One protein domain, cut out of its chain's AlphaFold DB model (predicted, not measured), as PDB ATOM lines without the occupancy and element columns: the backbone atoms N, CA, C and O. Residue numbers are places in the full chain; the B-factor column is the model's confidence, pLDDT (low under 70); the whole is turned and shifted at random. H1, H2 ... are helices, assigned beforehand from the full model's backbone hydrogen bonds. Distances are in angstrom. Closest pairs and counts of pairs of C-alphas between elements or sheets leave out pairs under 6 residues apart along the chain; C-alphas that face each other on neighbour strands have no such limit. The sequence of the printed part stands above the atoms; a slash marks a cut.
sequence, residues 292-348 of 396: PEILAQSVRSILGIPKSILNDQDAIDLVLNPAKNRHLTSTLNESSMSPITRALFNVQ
ATOM      1  N   PRO A 292     234.831 323.916 134.883       97.12
ATOM      2  CA  PRO A 292     233.726 323.830 135.839       97.12
ATOM      3  C   PRO A 292     233.337 322.387 136.192       97.12
ATOM      4  O   PRO A 292     233.208 322.052 137.369       97.12
ATOM      5  N   GLU A 293     233.216 321.507 135.199       97.88
ATOM      6  CA  GLU A 293     232.850 320.104 135.392       97.88
ATOM      7  C   GLU A 293     233.940 319.346 136.154       97.88
ATOM      8  O   GLU A 293     233.636 318.568 137.062       97.88
ATOM      9  N   ILE A 294     235.211 319.603 135.824       98.00
ATOM     10  CA  ILE A 294     236.361 319.033 136.533       98.00
ATOM     11  C   ILE A 294     236.363 319.497 137.990       98.00
ATOM     12  O   ILE A 294     236.540 318.671 138.888       98.00
ATOM     13  N   LEU A 295     236.132 320.786 138.252       98.25
ATOM     14  CA  LEU A 295     236.100 321.328 139.611       98.25
ATOM     15  C   LEU A 295     234.958 320.721 140.429       98.25
ATOM     16  O   LEU A 295     235.186 320.216 141.529       98.25
ATOM     17  N   ALA A 296     233.747 320.709 139.872       98.44
ATOM     18  CA  ALA A 296     232.579 320.115 140.506       98.44
ATOM     19  C   ALA A 296     232.791 318.628 140.817       98.44
ATOM     20  O   ALA A 296     232.500 318.159 141.921       98.44
ATOM     21  N   GLN A 297     233.345 317.878 139.859       98.38
ATOM     22  CA  GLN A 297     233.650 316.468 140.053       98.38
ATOM     23  C   GLN A 297     234.736 316.258 141.108       98.38
ATOM     24  O   GLN A 297     234.624 315.341 141.914       98.38
ATOM     25  N   SER A 298     235.743 317.126 141.153       97.94
ATOM     26  CA  SER A 298     236.808 317.082 142.157       97.94
ATOM     27  C   SER A 298     236.257 317.280 143.565       97.94
ATOM     28  O   SER A 298     236.557 316.488 144.456       97.94
ATOM     29  N   VAL A 299     235.394 318.285 143.747       98.31
ATOM     30  CA  VAL A 299     234.683 318.536 145.009       98.31
ATOM     31  C   VAL A 299     233.887 317.303 145.435       98.31
ATOM     32  O   VAL A 299     234.028 316.831 146.562       98.31
ATOM     33  N   ARG A 300     233.105 316.722 144.522       98.50
ATOM     34  CA  ARG A 300     232.349 315.491 144.782       98.50
ATOM     35  C   ARG A 300     233.229 314.306 145.153       98.50
ATOM     36  O   ARG A 300     232.906 313.598 146.100       98.50
ATOM     37  N   SER A 301     234.336 314.099 144.444       98.00
ATOM     38  CA  SER A 301     235.293 313.026 144.723       98.00
ATOM     39  C   SER A 301     235.947 313.181 146.096       98.00
ATOM     40  O   SER A 301     236.124 312.184 146.788       98.00
ATOM     41  N   ILE A 302     236.251 314.413 146.519       97.25
ATOM     42  CA  ILE A 302     236.767 314.707 147.865       97.25
ATOM     43  C   ILE A 302     235.719 314.402 148.942       97.25
ATOM     44  O   ILE A 302     236.059 313.855 149.987       97.25
ATOM     45  N   LEU A 303     234.452 314.746 148.694       97.44
ATOM     46  CA  LEU A 303     233.363 314.546 149.656       97.44
ATOM     47  C   LEU A 303     232.757 313.133 149.622       97.44
ATOM     48  O   LEU A 303     231.999 312.780 150.521       97.44
ATOM     49  N   GLY A 304     233.046 312.338 148.590       97.94
ATOM     50  CA  GLY A 304     232.397 311.047 148.356       97.94
ATOM     51  C   GLY A 304     230.908 311.159 148.000       97.94
ATOM     52  O   GLY A 304     230.146 310.237 148.274       97.94
ATOM     53  N   ILE A 305     230.472 312.282 147.414       97.94
ATOM     54  CA  ILE A 305     229.053 312.569 147.136       97.94
ATOM     55  C   ILE A 305     228.776 312.466 145.627       97.94
ATOM     56  O   ILE A 305     229.480 313.095 144.838       97.94
ATOM     57  N   PRO A 306     227.750 311.716 145.179       98.06
ATOM     58  CA  PRO A 306     227.415 311.609 143.763       98.06
ATOM     59  C   PRO A 306     226.746 312.880 143.222       98.06
ATOM     60  O   PRO A 306     226.133 313.660 143.954       98.06
ATOM     61  N   LYS A 307     226.786 313.045 141.894       98.19
ATOM     62  CA  LYS A 307     226.167 314.184 141.191       98.19
ATOM     63  C   LYS A 307     224.651 314.291 141.405       98.19
ATOM     64  O   LYS A 307     224.117 315.391 141.349       98.19
ATOM     65  N   SER A 308     223.969 313.179 141.688       98.00
ATOM     66  CA  SER A 308     222.535 313.166 142.012       98.00
ATOM     67  C   SER A 308     222.191 313.856 143.336       98.00
ATOM     68  O   SER A 308     221.040 314.237 143.522       98.00
ATOM     69  N   ILE A 309     223.162 314.017 144.243       98.38
ATOM     70  CA  ILE A 309     222.989 314.696 145.536       98.38
ATOM     71  C   ILE A 309     223.588 316.108 145.496       98.38
ATOM     72  O   ILE A 309     222.981 317.036 146.021       98.38
ATOM     73  N   LEU A 310     224.757 316.282 144.870       98.31
ATOM     74  CA  LEU A 310     225.436 317.576 144.755       98.31
ATOM     75  C   LEU A 310     225.674 317.921 143.281       98.31
ATOM     76  O   LEU A 310     226.597 317.399 142.643       98.31
ATOM     77  N   ASN A 311     224.833 318.802 142.742       98.44
ATOM     78  CA  ASN A 311     224.958 319.267 141.362       98.44
ATOM     79  C   ASN A 311     226.238 320.110 141.163       98.44
ATOM     80  O   ASN A 311     226.940 320.452 142.116       98.44
ATOM     81  N   ASP A 312     226.569 320.416 139.907       98.50
ATOM     82  CA  ASP A 312     227.824 321.105 139.584       98.50
ATOM     83  C   ASP A 312     227.882 322.529 140.147       98.50
ATOM     84  O   ASP A 312     228.911 322.929 140.688       98.50
ATOM     85  N   GLN A 313     226.772 323.264 140.085       98.44
ATOM     86  CA  GLN A 313     226.704 324.641 140.564       98.44
ATOM     87  C   GLN A 313     226.937 324.721 142.076       98.44
ATOM     88  O   GLN A 313     227.734 325.541 142.529       98.44
ATOM     89  N   ASP A 314     226.296 323.841 142.843       98.38
ATOM     90  CA  ASP A 314     226.438 323.789 144.297       98.38
ATOM     91  C   ASP A 314     227.823 323.288 144.718       98.38
ATOM     92  O   ASP A 314     228.380 323.777 145.700       98.38
ATOM     93  N   ALA A 315     228.415 322.352 143.967       98.44
ATOM     94  CA  ALA A 315     229.783 321.891 144.204       98.44
ATOM     95  C   ALA A 315     230.811 323.012 143.982       98.44
ATOM     96  O   ALA A 315     231.710 323.202 144.801       98.44
ATOM     97  N   ILE A 316     230.675 323.768 142.890       98.38
ATOM     98  CA  ILE A 316     231.551 324.904 142.578       98.38
ATOM     99  C   ILE A 316     231.357 326.024 143.604       98.38
ATOM    100  O   ILE A 316     232.337 326.561 144.121       98.38
ATOM    101  N   ASP A 317     230.110 326.357 143.938       98.31
ATOM    102  CA  ASP A 317     229.805 327.377 144.940       98.31
ATOM    103  C   ASP A 317     230.353 326.980 146.317       98.31
ATOM    104  O   ASP A 317     230.944 327.808 147.003       98.31
ATOM    105  N   LEU A 318     230.283 325.701 146.699       97.69
ATOM    106  CA  LEU A 318     230.850 325.225 147.961       97.69
ATOM    107  C   LEU A 318     232.348 325.530 148.096       97.69
ATOM    108  O   LEU A 318     232.784 325.852 149.197       97.69
ATOM    109  N   VAL A 319     233.130 325.432 147.015       97.12
ATOM    110  CA  VAL A 319     234.585 325.651 147.063       97.12
ATOM    111  C   VAL A 319     234.992 327.099 146.776       97.12
ATOM    112  O   VAL A 319     235.962 327.556 147.380       97.12
ATOM    113  N   LEU A 320     234.275 327.822 145.905       96.94
ATOM    114  CA  LEU A 320     234.621 329.188 145.481       96.94
ATOM    115  C   LEU A 320     233.947 330.299 146.291       96.94
ATOM    116  O   LEU A 320     234.399 331.441 146.231       96.94
ATOM    117  N   ASN A 321     232.882 330.005 147.038       96.81
ATOM    118  CA  ASN A 321     232.159 331.010 147.810       96.81
ATOM    119  C   ASN A 321     232.803 331.206 149.189       96.81
ATOM    120  O   ASN A 321     232.708 330.305 150.024       96.81
ATOM    121  N   PRO A 322     233.385 332.378 149.504       95.12
ATOM    122  CA  PRO A 322     234.053 332.592 150.786       95.12
ATOM    123  C   PRO A 322     233.109 332.535 152.000       95.12
ATOM    124  O   PRO A 322     233.562 332.320 153.125       95.12
ATOM    125  N   ALA A 323     231.792 332.687 151.797       96.00
ATOM    126  CA  ALA A 323     230.798 332.506 152.857       96.00
ATOM    127  C   ALA A 323     230.603 331.026 153.239       96.00
ATOM    128  O   ALA A 323     230.249 330.734 154.382       96.00
ATOM    129  N   LYS A 324     230.853 330.097 152.302       95.81
ATOM    130  CA  LYS A 324     230.773 328.641 152.513       95.81
ATOM    131  C   LYS A 324     232.149 328.024 152.783       95.81
ATOM    132  O   LYS A 324     232.282 327.196 153.681       95.81
ATOM    133  N   ASN A 325     233.177 328.474 152.066       95.69
ATOM    134  CA  ASN A 325     234.568 328.070 152.227       95.69
ATOM    135  C   ASN A 325     235.391 329.174 152.904       95.69
ATOM    136  O   ASN A 325     236.008 330.016 152.248       95.69
ATOM    137  N   ARG A 326     235.452 329.138 154.238       93.12
ATOM    138  CA  ARG A 326     236.223 330.114 155.029       93.12
ATOM    139  C   ARG A 326     237.737 330.048 154.787       93.12
ATOM    140  O   ARG A 326     238.430 331.005 155.112       93.12
ATOM    141  N   HIS A 327     238.257 328.984 154.171       93.56
ATOM    142  CA  HIS A 327     239.678 328.913 153.812       93.56
ATOM    143  C   HIS A 327     240.077 329.955 152.762       93.56
ATOM    144  O   HIS A 327     241.247 330.310 152.675       93.56
ATOM    145  N   LEU A 328     239.120 330.472 151.981       91.56
ATOM    146  CA  LEU A 328     239.369 331.540 151.010       91.56
ATOM    147  C   LEU A 328     239.617 332.909 151.657       91.56
ATOM    148  O   LEU A 328     240.168 333.794 151.009       91.56
ATOM    149  N   THR A 329     239.195 333.105 152.908       92.06
ATOM    150  CA  THR A 329     239.399 334.362 153.648       92.06
ATOM    151  C   THR A 329     240.471 334.250 154.724       92.06
ATOM    152  O   THR A 329     240.778 335.240 155.390       92.06
ATOM    153  N   SER A 330     241.042 333.061 154.912       91.38
ATOM    154  CA  SER A 330     242.056 332.833 155.931       91.38
ATOM    155  C   SER A 330     243.377 333.497 155.561       91.38
ATOM    156  O   SER A 330     243.919 333.312 154.474       91.38
ATOM    157  N   THR A 331     243.946 334.224 156.518       90.94
ATOM    158  CA  THR A 331     245.269 334.843 156.385       90.94
ATOM    159  C   THR A 331     246.410 333.829 156.466       90.94
ATOM    160  O   THR A 331     247.529 334.149 156.064       90.94
ATOM    161  N   LEU A 332     246.142 332.610 156.951       90.69
ATOM    162  CA  LEU A 332     247.115 331.515 156.968       90.69
ATOM    163  C   LEU A 332     247.291 330.855 155.593       90.69
ATOM    164  O   LEU A 332     248.247 330.102 155.413       90.69
ATOM    165  N   ASN A 333     246.430 331.169 154.614       85.62
ATOM    166  CA  ASN A 333     246.493 330.655 153.243       85.62
ATOM    167  C   ASN A 333     246.569 329.118 153.163       85.62
ATOM    168  O   ASN A 333     247.292 328.553 152.343       85.62
ATOM    169  N   GLU A 334     245.793 328.414 153.983       90.75
ATOM    170  CA  GLU A 334     245.754 326.948 154.033       90.75
ATOM    171  C   GLU A 334     245.077 326.291 152.815       90.75
ATOM    172  O   GLU A 334     244.775 325.096 152.836       90.75
ATOM    173  N   SER A 335     244.836 327.036 151.734       86.62
ATOM    174  CA  SER A 335     244.177 326.564 150.511       86.62
ATOM    175  C   SER A 335     244.853 325.329 149.904       86.62
ATOM    176  O   SER A 335     244.173 324.476 149.339       86.62
ATOM    177  N   SER A 336     246.173 325.187 150.063       86.88
ATOM    178  CA  SER A 336     246.922 324.011 149.605       86.88
ATOM    179  C   SER A 336     246.801 322.786 150.518       86.88
ATOM    180  O   SER A 336     247.146 321.682 150.097       86.88
ATOM    181  N   MET A 337     246.323 322.959 151.752       90.94
ATOM    182  CA  MET A 337     246.181 321.903 152.764       90.94
ATOM    183  C   MET A 337     244.720 321.496 152.985       90.94
ATOM    184  O   MET A 337     244.446 320.336 153.288       90.94
ATOM    185  N   SER A 338     243.783 322.428 152.813       93.44
ATOM    186  CA  SER A 338     242.346 322.195 152.954       93.44
ATOM    187  C   SER A 338     241.855 321.146 151.945       93.44
ATOM    188  O   SER A 338     242.012 321.360 150.739       93.44
ATOM    189  N   PRO A 339     241.217 320.041 152.388       92.56
ATOM    190  CA  PRO A 339     240.745 318.995 151.485       92.56
ATOM    191  C   PRO A 339     239.863 319.535 150.361       92.56
ATOM    192  O   PRO A 339     240.105 319.215 149.203       92.56
ATOM    193  N   ILE A 340     238.893 320.398 150.689       94.19
ATOM    194  CA  ILE A 340     237.943 320.936 149.709       94.19
ATOM    195  C   ILE A 340     238.614 321.913 148.739       94.19
ATOM    196  O   ILE A 340     238.384 321.848 147.535       94.19
ATOM    197  N   THR A 341     239.505 322.774 149.240       95.25
ATOM    198  CA  THR A 341     240.157 323.808 148.419       95.25
ATOM    199  C   THR A 341     241.186 323.209 147.459       95.25
ATOM    200  O   THR A 341     241.399 323.742 146.373       95.25
ATOM    201  N   ARG A 342     241.744 322.032 147.776       94.50
ATOM    202  CA  ARG A 342     242.606 321.274 146.854       94.50
ATOM    203  C   ARG A 342     241.904 320.841 145.565       94.50
ATOM    204  O   ARG A 342     242.604 320.532 144.603       94.50
ATOM    205  N   ALA A 343     240.569 320.872 145.495       96.19
ATOM    206  CA  ALA A 343     239.839 320.688 144.238       96.19
ATOM    207  C   ALA A 343     240.282 321.689 143.151       96.19
ATOM    208  O   ALA A 343     240.265 321.355 141.968       96.19
ATOM    209  N   LEU A 344     240.741 322.885 143.549       94.12
ATOM    210  CA  LEU A 344     241.237 323.918 142.636       94.12
ATOM    211  C   LEU A 344     242.498 323.492 141.873       94.12
ATOM    212  O   LEU A 344     242.737 324.001 140.784       94.12
ATOM    213  N   PHE A 345     243.280 322.533 142.384       92.81
ATOM    214  CA  PHE A 345     244.485 322.042 141.702       92.81
ATOM    215  C   PHE A 345     244.193 321.185 140.466       92.81
ATOM    216  O   PHE A 345     245.101 320.928 139.677       92.81
ATOM    217  N   ASN A 346     242.940 320.766 140.278       94.94
ATOM    218  CA  ASN A 346     242.530 319.977 139.121       94.94
ATOM    219  C   ASN A 346     242.123 320.851 137.923       94.94
ATOM    220  O   ASN A 346     241.888 320.323 136.841       94.94
ATOM    221  N   VAL A 347     242.062 322.177 138.094       95.62
ATOM    222  CA  VAL A 347     241.792 323.133 137.014       95.62
ATOM    223  C   VAL A 347     243.035 323.978 136.778       95.62
ATOM    224  O   VAL A 347     243.618 324.523 137.711       95.62
ATOM    225  N   GLN A 348     243.444 324.095 135.518       93.88
ATOM    226  CA  GLN A 348     244.669 324.789 135.140       93.88
ATOM    227  C   GLN A 348     244.379 325.906 134.144       93.88
ATOM    228  O   GLN A 348     243.539 325.768 133.255       93.88
TER     229      GLN A 348
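Overview. This is residues 292 to 348 of the 396 residues of the protein "Thymidylate synthase ThyX" of Leptospira interrogans serovar Canicola (UniProt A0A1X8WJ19). H1 has H2 crossing it and short H3 packed on it too, and a long loop, residues 321 to 340, runs away from H2 and folds back to H3. The printed part has 57 residues with three named helices, H1, H2, H3 in chain order, and no named strand. The class is all helix, though under half of the residues are in named elements. It is compact, radius of gyration of the C-alphas 10.8 A, yet elongated, spanning 34 by 22 by 19 A.

Arrangement. H1, residues 292 to 303, touches H2, residues 312 to 320, about perpendicular at 75 degrees; their closest C-alphas, of Ala 296 and Asp 312, are 4.9 A apart. H1 touches H3, residues 341 to 346, at a steep tilt of 49 degrees, opposite ways; their closest C-alphas, of Ser 298 and Ala 343, are 5.1 A apart. H2 and H3 are close but not clearly touching, with closest C-alphas, of Val 319 and Thr 341, 6.0 A apart. In H1 and H2 every O i to N i+4 pair is within hydrogen-bond range; in H3 0 of 2 are, but 3 of 3 O i to N i+3 pairs.

Along the chain. H1 measures 16.7 A from C-alpha 292 at (233.726, 323.830, 135.839), H2 12.1 A, and H3 10.3 A to C-alpha 346 at (242.530, 319.977, 139.121).

Size, cuts and confidence. The C-alphas farthest apart, of Ser 308 and Thr 331, are 34.5 A apart. The printed part has no cut; the link H1 to H2 is short, H2 to H3 long. No printed residue is under 70 in pLDDT.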